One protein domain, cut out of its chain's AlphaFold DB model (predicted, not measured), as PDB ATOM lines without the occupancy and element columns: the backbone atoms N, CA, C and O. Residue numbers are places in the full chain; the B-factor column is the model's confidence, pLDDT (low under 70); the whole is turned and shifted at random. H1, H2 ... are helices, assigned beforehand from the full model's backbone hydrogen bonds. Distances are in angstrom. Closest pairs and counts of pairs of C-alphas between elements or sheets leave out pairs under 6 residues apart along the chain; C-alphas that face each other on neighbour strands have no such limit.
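Overview. This is residues 470 to 540 of the 676 residues of an uncharacterized protein of Synechococcus sp. (strain ATCC 29403 / PCC 7335) (UniProt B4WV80). The core is a helical hairpin of H2 and H3 with a third helix, H5, packed across both, so that the centres of the three make a triangle. The short H4 sits at the end where H2 and H5 begin and H3 ends, and the small H1 lies off to one side, meeting the rest at the first part of H2. The printed part has 71 residues with five named helices, H1 to H5 in order along the chain, and no named strand; the class is all helix. It is compact, with a radius of gyration of the C-alphas of 11.2 A and spans of 30 by 28 by 19 A.

Along the chain. H1 is residues 479 to 484, six residues beginning at C-alpha 479 (-28.723, 38.504, 86.347). H2, the longest helix by residues, is residues 488 to 501 and measures 19.8 A from first to last C-alpha; it begins at C-alpha 488 (-30.816, 49.563, 77.933). H3 is residues 506 to 516, 15.2 A long. H4 is residues 518 to 522, five residues. H5 is residues 526 to 538, 18.3 A long, and ends at C-alpha 538 (-49.329, 50.099, 79.536).

Arrangement. H2 is the hub, touching the four other helices. H2 and H3 form a helical hairpin and touch, with the C-alphas of Ala 496 and Val 509 closest at 6.1 A; they run opposite ways at a shallow tilt of 32 degrees. H5 touches H2 with residues 533 to 538 alone, the closest C-alphas being those of Ser 497 and Ala 537 at 5.0 A; the two run the same way at a steep tilt of 55 degrees. H5 and H3 touch, with Ala 514 and Pro 526 closest at 4.7 A between C-alphas, and run opposite ways at a steep tilt of 46 degrees. The helix packing is mostly crossed, but only just: of these 3 pairs 1 is at a shallow tilt. H4 touches H3 only at the corner, the C-alphas of Ala 514 and Ala 520 being closest at 5.4 A. H4 also touches H5 only at the corner, with Ala 520 and Pro 526 closest at 4.4 A between C-alphas. H4 and H2 only just touch, with 3 pairs of C-alphas within 8 A, closest Val 488 and His 519 at 6.2 A. H1 and H2 only just touch, and only at the corner, with 3 pairs of C-alphas within 8 A, closest Ala 484 and Asn 491 at 4.9 A; their lines are about perpendicular at 78 degrees. H1 is apart from H3, H4 and H5. In H1, H2, H3, H4 and H5 every O i to N i+4 pair is within hydrogen-bond range.

Size, cuts and confidence. The two C-alphas farthest apart, those of Gly 478 and Arg 524, are 32.1 A apart. The printed part has no cut, and the four links between the helices are tight. Mean pLDDT of the printed part is 75.8; residues 471 to 486 are under 70, and H1 has a mean of 43.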
ATOM      1  N   GLN A 470     -34.513  54.723  91.021       74.50
ATOM      2  CA  GLN A 470     -35.276  53.832  91.900       74.50
ATOM      3  C   GLN A 470     -35.655  52.524  91.192       74.50
ATOM      4  O   GLN A 470     -35.600  51.460  91.802       74.50
ATOM      5  N   PHE A 471     -36.021  52.598  89.908       69.94
ATOM      6  CA  PHE A 471     -36.498  51.436  89.148       69.94
ATOM      7  C   PHE A 471     -35.462  50.827  88.187       69.94
ATOM      8  O   PHE A 471     -35.706  49.736  87.667       69.94
ATOM      9  N   SER A 472     -34.314  51.478  87.944       66.06
ATOM     10  CA  SER A 472     -33.274  50.928  87.061       66.06
ATOM     11  C   SER A 472     -32.525  49.762  87.702       66.06
ATOM     12  O   SER A 472     -31.760  49.915  88.656       66.06
ATOM     13  N   GLU A 473     -32.648  48.594  87.078       62.41
ATOM     14  CA  GLU A 473     -31.974  47.366  87.509       62.41
ATOM     15  C   GLU A 473     -30.448  47.437  87.354       62.41
ATOM     16  O   GLU A 473     -29.730  46.659  87.975       62.41
ATOM     17  N   SER A 474     -29.924  48.411  86.598       53.56
ATOM     18  CA  SER A 474     -28.482  48.636  86.412       53.56
ATOM     19  C   SER A 474     -27.702  48.877  87.718       53.56
ATOM     20  O   SER A 474     -26.479  48.712  87.737       53.56
ATOM     21  N   LYS A 475     -28.390  49.231  88.813       49.69
ATOM     22  CA  LYS A 475     -27.810  49.421  90.154       49.69
ATOM     23  C   LYS A 475     -27.986  48.237  91.108       49.69
ATOM     24  O   LYS A 475     -27.374  48.243  92.171       49.69
ATOM     25  N   ALA A 476     -28.783  47.233  90.747       50.50
ATOM     26  CA  ALA A 476     -28.948  46.026  91.551       50.50
ATOM     27  C   ALA A 476     -27.765  45.051  91.374       50.50
ATOM     28  O   ALA A 476     -26.909  45.216  90.499       50.50
ATOM     29  N   SER A 477     -27.740  43.994  92.183       40.31
ATOM     30  CA  SER A 477     -26.884  42.818  91.998       40.31
ATOM     31  C   SER A 477     -27.697  41.646  91.436       40.31
ATOM     32  O   SER A 477     -28.800  41.384  91.907       40.31
ATOM     33  N   GLY A 478     -27.148  40.915  90.459       38.53
ATOM     34  CA  GLY A 478     -27.768  39.713  89.881       38.53
ATOM     35  C   GLY A 478     -27.945  39.758  88.358       38.53
ATOM     36  O   GLY A 478     -27.515  40.699  87.689       38.53
ATOM     37  N   VAL A 479     -28.587  38.723  87.804       36.72
ATOM     38  CA  VAL A 479     -28.723  38.504  86.347       36.72
ATOM     39  C   VAL A 479     -29.483  39.638  85.650       36.72
ATOM     40  O   VAL A 479     -29.085  40.085  84.579       36.72
ATOM     41  N   PHE A 480     -30.535  40.166  86.278       37.78
ATOM     42  CA  PHE A 480     -31.289  41.297  85.730       37.78
ATOM     43  C   PHE A 480     -30.445  42.576  85.650       37.78
ATOM     44  O   PHE A 480     -30.519  43.295  84.660       37.78
ATOM     45  N   ALA A 481     -29.534  42.804  86.600       45.66
ATOM     46  CA  ALA A 481     -28.608  43.933  86.543       45.66
ATOM     47  C   ALA A 481     -27.551  43.788  85.435       45.66
ATOM     48  O   ALA A 481     -27.177  44.779  84.803       45.66
ATOM     49  N   THR A 482     -27.067  42.572  85.160       47.12
ATOM     50  CA  THR A 482     -26.138  42.330  84.040       47.12
ATOM     51  C   THR A 482     -26.840  42.314  82.681       47.12
ATOM     52  O   THR A 482     -26.205  42.671  81.688       47.12
ATOM     53  N   MET A 483     -28.139  42.003  82.621       40.88
ATOM     54  CA  MET A 483     -28.977  42.223  81.436       40.88
ATOM     55  C   MET A 483     -29.278  43.711  81.217       40.88
ATOM     56  O   MET A 483     -29.032  44.210  80.127       40.88
ATOM     57  N   ALA A 484     -29.688  44.456  82.245       50.47
ATOM     58  CA  ALA A 484     -29.957  45.897  82.172       50.47
ATOM     59  C   ALA A 484     -28.729  46.745  81.788       50.47
ATOM     60  O   ALA A 484     -28.869  47.806  81.183       50.47
ATOM     61  N   LYS A 485     -27.516  46.266  82.100       54.88
ATOM     62  CA  LYS A 485     -26.242  46.850  81.637       54.88
ATOM     63  C   LYS A 485     -25.890  46.509  80.180       54.88
ATOM     64  O   LYS A 485     -25.009  47.156  79.625       54.88
ATOM     65  N   LYS A 486     -26.534  45.503  79.574       58.31
ATOM     66  CA  LYS A 486     -26.285  45.037  78.194       58.31
ATOM     67  C   LYS A 486     -27.396  45.418  77.213       58.31
ATOM     68  O   LYS A 486     -27.097  45.683  76.055       58.31
ATOM     69  N   ASP A 487     -28.647  45.493  77.666       75.06
ATOM     70  CA  ASP A 487     -29.775  46.033  76.908       75.06
ATOM     71  C   ASP A 487     -30.512  47.118  77.708       75.06
ATOM     72  O   ASP A 487     -31.369  46.861  78.558       75.06
ATOM     73  N   VAL A 488     -30.192  48.366  77.363       76.75
ATOM     74  CA  VAL A 488     -30.816  49.563  77.933       76.75
ATOM     75  C   VAL A 488     -32.315  49.630  77.602       76.75
ATOM     76  O   VAL A 488     -33.082  50.139  78.413       76.75
ATOM     77  N   ARG A 489     -32.770  49.069  76.469       82.12
ATOM     78  CA  ARG A 489     -34.189  49.112  76.064       82.12
ATOM     79  C   ARG A 489     -35.060  48.229  76.953       82.12
ATOM     80  O   ARG A 489     -36.164  48.632  77.314       82.12
ATOM     81  N   THR A 490     -34.564  47.049  77.324       78.81
ATOM     82  CA  THR A 490     -35.239  46.169  78.291       78.81
ATOM     83  C   THR A 490     -35.251  46.793  79.689       78.81
ATOM     84  O   THR A 490     -36.295  46.784  80.340       78.81
ATOM     85  N   ASN A 491     -34.154  47.435  80.119       79.94
ATOM     86  CA  ASN A 491     -34.135  48.241  81.348       79.94
ATOM     87  C   ASN A 491     -35.186  49.369  81.321       79.94
ATOM     88  O   ASN A 491     -35.931  49.526  82.283       79.94
ATOM     89  N   ASP A 492     -35.292  50.123  80.224       85.62
ATOM     90  CA  ASP A 492     -36.267  51.215  80.095       85.62
ATOM     91  C   ASP A 492     -37.717  50.705  80.132       85.62
ATOM     92  O   ASP A 492     -38.584  51.355  80.713       85.62
ATOM     93  N   MET A 493     -37.984  49.517  79.576       85.94
ATOM     94  CA  MET A 493     -39.293  48.856  79.653       85.94
ATOM     95  C   MET A 493     -39.625  48.371  81.075       85.94
ATOM     96  O   MET A 493     -40.771  48.479  81.517       85.94
ATOM     97  N   ALA A 494     -38.631  47.863  81.812       82.44
ATOM     98  CA  ALA A 494     -38.786  47.461  83.209       82.44
ATOM     99  C   ALA A 494     -39.037  48.674  84.125       82.44
ATOM    100  O   ALA A 494     -39.939  48.630  84.963       82.44
ATOM    101  N   ILE A 495     -38.308  49.779  83.909       81.62
ATOM    102  CA  ILE A 495     -38.548  51.076  84.561       81.62
ATOM    103  C   ILE A 495     -39.964  51.569  84.257       81.62
ATOM    104  O   ILE A 495     -40.688  51.931  85.180       81.62
ATOM    105  N   ALA A 496     -40.375  51.545  82.983       86.31
ATOM    106  CA  ALA A 496     -41.705  51.984  82.573       86.31
ATOM    107  C   ALA A 496     -42.812  51.203  83.289       86.31
ATOM    108  O   ALA A 496     -43.720  51.799  83.864       86.31
ATOM    109  N   SER A 497     -42.704  49.873  83.285       83.50
ATOM    110  CA  SER A 497     -43.706  48.979  83.869       83.50
ATOM    111  C   SER A 497     -43.804  49.172  85.384       83.50
ATOM    112  O   SER A 497     -44.886  49.454  85.890       83.50
ATOM    113  N   ARG A 498     -42.671  49.135  86.103       81.06
ATOM    114  CA  ARG A 498     -42.665  49.281  87.570       81.06
ATOM    115  C   ARG A 498     -43.077  50.668  88.045       81.06
ATOM    116  O   ARG A 498     -43.732  50.771  89.075       81.06
ATOM    117  N   ALA A 499     -42.727  51.730  87.319       81.50
ATOM    118  CA  ALA A 499     -43.164  53.075  87.682       81.50
ATOM    119  C   ALA A 499     -44.684  53.245  87.484       81.50
ATOM    120  O   ALA A 499     -45.348  53.824  88.342       81.50
ATOM    121  N   LEU A 500     -45.255  52.682  86.412       83.94
ATOM    122  CA  LEU A 500     -46.708  52.649  86.210       83.94
ATOM    123  C   LEU A 500     -47.424  51.819  87.294       83.94
ATOM    124  O   LEU A 500     -48.431  52.272  87.833       83.94
ATOM    125  N   GLU A 501     -46.895  50.643  87.652       80.44
ATOM    126  CA  GLU A 501     -47.413  49.794  88.743       80.44
ATOM    127  C   GLU A 501     -47.313  50.486  90.119       80.44
ATOM    128  O   GLU A 501     -48.231  50.385  90.930       80.44
ATOM    129  N   ALA A 502     -46.250  51.261  90.368       77.12
ATOM    130  CA  ALA A 502     -46.061  52.051  91.591       77.12
ATOM    131  C   ALA A 502     -46.940  53.321  91.679       77.12
ATOM    132  O   ALA A 502     -46.935  53.992  92.715       77.12
ATOM    133  N   GLY A 503     -47.695  53.645  90.621       77.25
ATOM    134  CA  GLY A 503     -48.671  54.741  90.585       77.25
ATOM    135  C   GLY A 503     -48.227  56.023  89.873       77.25
ATOM    136  O   GLY A 503     -49.024  56.955  89.774       77.25
ATOM    137  N   TYR A 504     -47.006  56.095  89.334       82.00
ATOM    138  CA  TYR A 504     -46.552  57.274  88.586       82.00
ATOM    139  C   TYR A 504     -47.370  57.475  87.303       82.00
ATOM    140  O   TYR A 504     -47.773  56.513  86.641       82.00
ATOM    141  N   SER A 505     -47.612  58.735  86.920       82.62
ATOM    142  CA  SER A 505     -48.412  59.004  85.723       82.62
ATOM    143  C   SER A 505     -47.644  58.661  84.434       82.62
ATOM    144  O   SER A 505     -46.436  58.894  84.352       82.62
ATOM    145  N   PRO A 506     -48.317  58.169  83.380       85.75
ATOM    146  CA  PRO A 506     -47.710  57.903  82.073       85.75
ATOM    147  C   PRO A 506     -46.911  59.079  81.493       85.75
ATOM    148  O   PRO A 506     -45.868  58.871  80.871       85.75
ATOM    149  N   VAL A 507     -47.358  60.316  81.731       85.88
ATOM    150  CA  VAL A 507     -46.630  61.539  81.348       85.88
ATOM    151  C   VAL A 507     -45.321  61.701  82.132       85.88
ATOM    152  O   VAL A 507     -44.292  62.008  81.530       85.88
ATOM    153  N   GLU A 508     -45.325  61.452  83.445       83.88
ATOM    154  CA  GLU A 508     -44.111  61.481  84.273       83.88
ATOM    155  C   GLU A 508     -43.144  60.358  83.874       83.88
ATOM    156  O   GLU A 508     -41.972  60.631  83.626       83.88
ATOM    157  N   VAL A 509     -43.627  59.123  83.695       83.94
ATOM    158  CA  VAL A 509     -42.799  57.978  83.268       83.94
ATOM    159  C   VAL A 509     -42.192  58.202  81.873       83.94
ATOM    160  O   VAL A 509     -41.019  57.888  81.647       83.94
ATOM    161  N   LYS A 510     -42.933  58.829  80.945       89.25
ATOM    162  CA  LYS A 510     -42.405  59.235  79.632       89.25
ATOM    163  C   LYS A 510     -41.241  60.214  79.792       89.25
ATOM    164  O   LYS A 510     -40.196  60.013  79.172       89.25
ATOM    165  N   ALA A 511     -41.420  61.262  80.599       85.88
ATOM    166  CA  ALA A 511     -40.392  62.275  80.832       85.88
ATOM    167  C   ALA A 511     -39.156  61.675  81.520       85.88
ATOM    168  O   ALA A 511     -38.036  61.918  81.079       85.88
ATOM    169  N   VAL A 512     -39.360  60.819  82.528       84.81
ATOM    170  CA  VAL A 512     -38.320  60.041  83.218       84.81
ATOM    171  C   VAL A 512     -37.440  59.291  82.217       84.81
ATOM    172  O   VAL A 512     -36.220  59.454  82.251       84.81
ATOM    173  N   ILE A 513     -38.032  58.532  81.290       85.56
ATOM    174  CA  ILE A 513     -37.283  57.747  80.296       85.56
ATOM    175  C   ILE A 513     -36.602  58.661  79.272       85.56
ATOM    176  O   ILE A 513     -35.400  58.524  79.055       85.56
ATOM    177  N   ALA A 514     -37.319  59.631  78.695       86.88
ATOM    178  CA  ALA A 514     -36.767  60.553  77.697       86.88
ATOM    179  C   ALA A 514     -35.575  61.375  78.233       86.88
ATOM    180  O   ALA A 514     -34.592  61.581  77.519       86.88
ATOM    181  N   GLN A 515     -35.633  61.809  79.498       83.69
ATOM    182  CA  GLN A 515     -34.606  62.639  80.139       83.69
ATOM    183  C   GLN A 515     -33.442  61.846  80.740       83.69
ATOM    184  O   GLN A 515     -32.355  62.407  80.906       83.69
ATOM    185  N   ASN A 516     -33.622  60.568  81.097       84.69
ATOM    186  CA  ASN A 516     -32.609  59.817  81.847       84.69
ATOM    187  C   ASN A 516     -32.007  58.631  81.085       84.69
ATOM    188  O   ASN A 516     -30.802  58.418  81.242       84.69
ATOM    189  N   SER A 517     -32.757  57.948  80.212       85.25
ATOM    190  CA  SER A 517     -32.256  56.778  79.475       85.25
ATOM    191  C   SER A 517     -31.028  57.108  78.611       85.25
ATOM    192  O   SER A 517     -31.082  58.026  77.783       85.25
ATOM    193  N   PRO A 518     -29.928  56.333  78.730       81.31
ATOM    194  CA  PRO A 518     -28.814  56.386  77.789       81.31
ATOM    195  C   PRO A 518     -29.248  56.104  76.344       81.31
ATOM    196  O   PRO A 518     -28.718  56.714  75.417       81.31
ATOM    197  N   HIS A 519     -30.235  55.222  76.134       83.31
ATOM    198  CA  HIS A 519     -30.708  54.912  74.789       83.31
ATOM    199  C   HIS A 519     -31.594  56.024  74.221       83.31
ATOM    200  O   HIS A 519     -31.370  56.433  73.085       83.31
ATOM    201  N   ALA A 520     -32.524  56.583  75.004       84.56
ATOM    202  CA  ALA A 520     -33.337  57.722  74.562       84.56
ATOM    203  C   ALA A 520     -32.458  58.898  74.098       84.56
ATOM    204  O   ALA A 520     -32.686  59.449  73.024       84.56
ATOM    205  N   LYS A 521     -31.398  59.208  74.859       83.75
ATOM    206  CA  LYS A 521     -30.403  60.249  74.537       83.75
ATOM    207  C   LYS A 521     -29.592  59.973  73.272       83.75
ATOM    208  O   LYS A 521     -29.144  60.919  72.635       83.75
ATOM    209  N   SER A 522     -29.405  58.706  72.900       81.75
ATOM    210  CA  SER A 522     -28.705  58.338  71.659       81.75
ATOM    211  C   SER A 522     -29.555  58.531  70.391       81.75
ATOM    212  O   SER A 522     -29.030  58.472  69.281       81.75
ATOM    213  N   LEU A 523     -30.866  58.766  70.532       82.88
ATOM    214  CA  LEU A 523     -31.807  58.914  69.422       82.88
ATOM    215  C   LEU A 523     -32.126  60.388  69.136       82.88
ATOM    216  O   LEU A 523     -32.301  61.190  70.047       82.88
ATOM    217  N   ARG A 524     -32.377  60.727  67.862       76.75
ATOM    218  CA  ARG A 524     -32.906  62.046  67.433       76.75
ATOM    219  C   ARG A 524     -34.357  62.339  67.885       76.75
ATOM    220  O   ARG A 524     -34.974  63.273  67.384       76.75
ATOM    221  N   GLY A 525     -34.927  61.543  68.790       82.06
ATOM    222  CA  GLY A 525     -36.324  61.642  69.225       82.06
ATOM    223  C   GLY A 525     -36.577  60.977  70.583       82.06
ATOM    224  O   GLY A 525     -37.339  60.006  70.629       82.06
ATOM    225  N   PRO A 526     -35.954  61.462  71.677       83.19
ATOM    226  CA  PRO A 526     -36.071  60.867  73.012       83.19
ATOM    227  C   PRO A 526     -37.524  60.801  73.503       83.19
ATOM    228  O   PRO A 526     -37.937  59.774  74.036       83.19
ATOM    229  N   ASP A 527     -38.332  61.838  73.256       82.44
ATOM    230  CA  ASP A 527     -39.753  61.867  73.627       82.44
ATOM    231  C   ASP A 527     -40.599  60.828  72.886       82.44
ATOM    232  O   ASP A 527     -41.500  60.227  73.474       82.44
ATOM    233  N   THR A 528     -40.319  60.600  71.601       85.56
ATOM    234  CA  THR A 528     -41.016  59.595  70.784       85.56
ATOM    235  C   THR A 528     -40.654  58.184  71.238       85.56
ATOM    236  O   THR A 528     -41.513  57.303  71.265       85.56
ATOM    237  N   TYR A 529     -39.397  57.969  71.639       87.62
ATOM    238  CA  TYR A 529     -38.966  56.715  72.249       87.62
ATOM    239  C   TYR A 529     -39.626  56.500  73.620       87.62
ATOM    240  O   TYR A 529     -40.271  55.475  73.822       87.62
ATOM    241  N   GLY A 530     -39.558  57.487  74.522       86.31
ATOM    242  CA  GLY A 530     -40.188  57.417  75.845       86.31
ATOM    243  C   GLY A 530     -41.699  57.171  75.775       86.31
ATOM    244  O   GLY A 530     -42.214  56.338  76.516       86.31
ATOM    245  N   ALA A 531     -42.401  57.817  74.835       85.62
ATOM    246  CA  ALA A 531     -43.827  57.587  74.601       85.62
ATOM    247  C   ALA A 531     -44.120  56.130  74.203       85.62
ATOM    248  O   ALA A 531     -44.933  55.481  74.855       85.62
ATOM    249  N   ARG A 532     -43.409  55.595  73.200       85.94
ATOM    250  CA  ARG A 532     -43.567  54.203  72.734       85.94
ATOM    251  C   ARG A 532     -43.204  53.165  73.800       85.94
ATOM    252  O   ARG A 532     -43.764  52.071  73.805       85.94
ATOM    253  N   THR A 533     -42.266  53.476  74.694       87.44
ATOM    254  CA  THR A 533     -41.906  52.592  75.814       87.44
ATOM    255  C   THR A 533     -43.001  52.582  76.886       87.44
ATOM    256  O   THR A 533     -43.382  51.509  77.344       87.44
ATOM    257  N   VAL A 534     -43.583  53.738  77.226       88.00
ATOM    258  CA  VAL A 534     -44.728  53.826  78.155       88.00
ATOM    259  C   VAL A 534     -45.985  53.169  77.584       88.00
ATOM    260  O   VAL A 534     -46.643  52.413  78.287       88.00
ATOM    261  N   GLU A 535     -46.294  53.401  76.311       87.75
ATOM    262  CA  GLU A 535     -47.410  52.779  75.584       87.75
ATOM    263  C   GLU A 535     -47.326  51.242  75.619       87.75
ATOM    264  O   GLU A 535     -48.293  50.560  75.964       87.75
ATOM    265  N   LYS A 536     -46.137  50.683  75.362       86.19
ATOM    266  CA  LYS A 536     -45.887  49.238  75.468       86.19
ATOM    267  C   LYS A 536     -45.976  48.712  76.900       86.19
ATOM    268  O   LYS A 536     -46.516  47.630  77.096       86.19
ATOM    269  N   ALA A 537     -45.491  49.464  77.888       85.94
ATOM    270  CA  ALA A 537     -45.614  49.092  79.298       85.94
ATOM    271  C   ALA A 537     -47.083  49.094  79.764       85.94
ATOM    272  O   ALA A 537     -47.516  48.168  80.451       85.94
ATOM    273  N   GLN A 538     -47.881  50.072  79.314       84.50
ATOM    274  CA  GLN A 538     -49.329  50.099  79.536       84.50
ATOM    275  C   GLN A 538     -50.040  48.890  78.917       84.50
ATOM    276  O   GLN A 538     -50.988  48.384  79.510       84.50
ATOM    277  N   ALA A 539     -49.590  48.417  77.752       82.81
ATOM    278  CA  ALA A 539     -50.160  47.261  77.061       82.81
ATOM    279  C   ALA A 539     -49.791  45.893  77.686       82.81
ATOM    280  O   ALA A 539     -50.163  44.857  77.140       82.81
ATOM    281  N   THR A 540     -49.062  45.852  78.810       80.56
ATOM    282  CA  THR A 540     -48.717  44.589  79.488       80.56
ATOM    283  C   THR A 540     -49.885  44.009  80.292       80.56
ATOM    284  O   THR A 540     -50.655  44.738  80.917       80.56
TER     285      THR A 540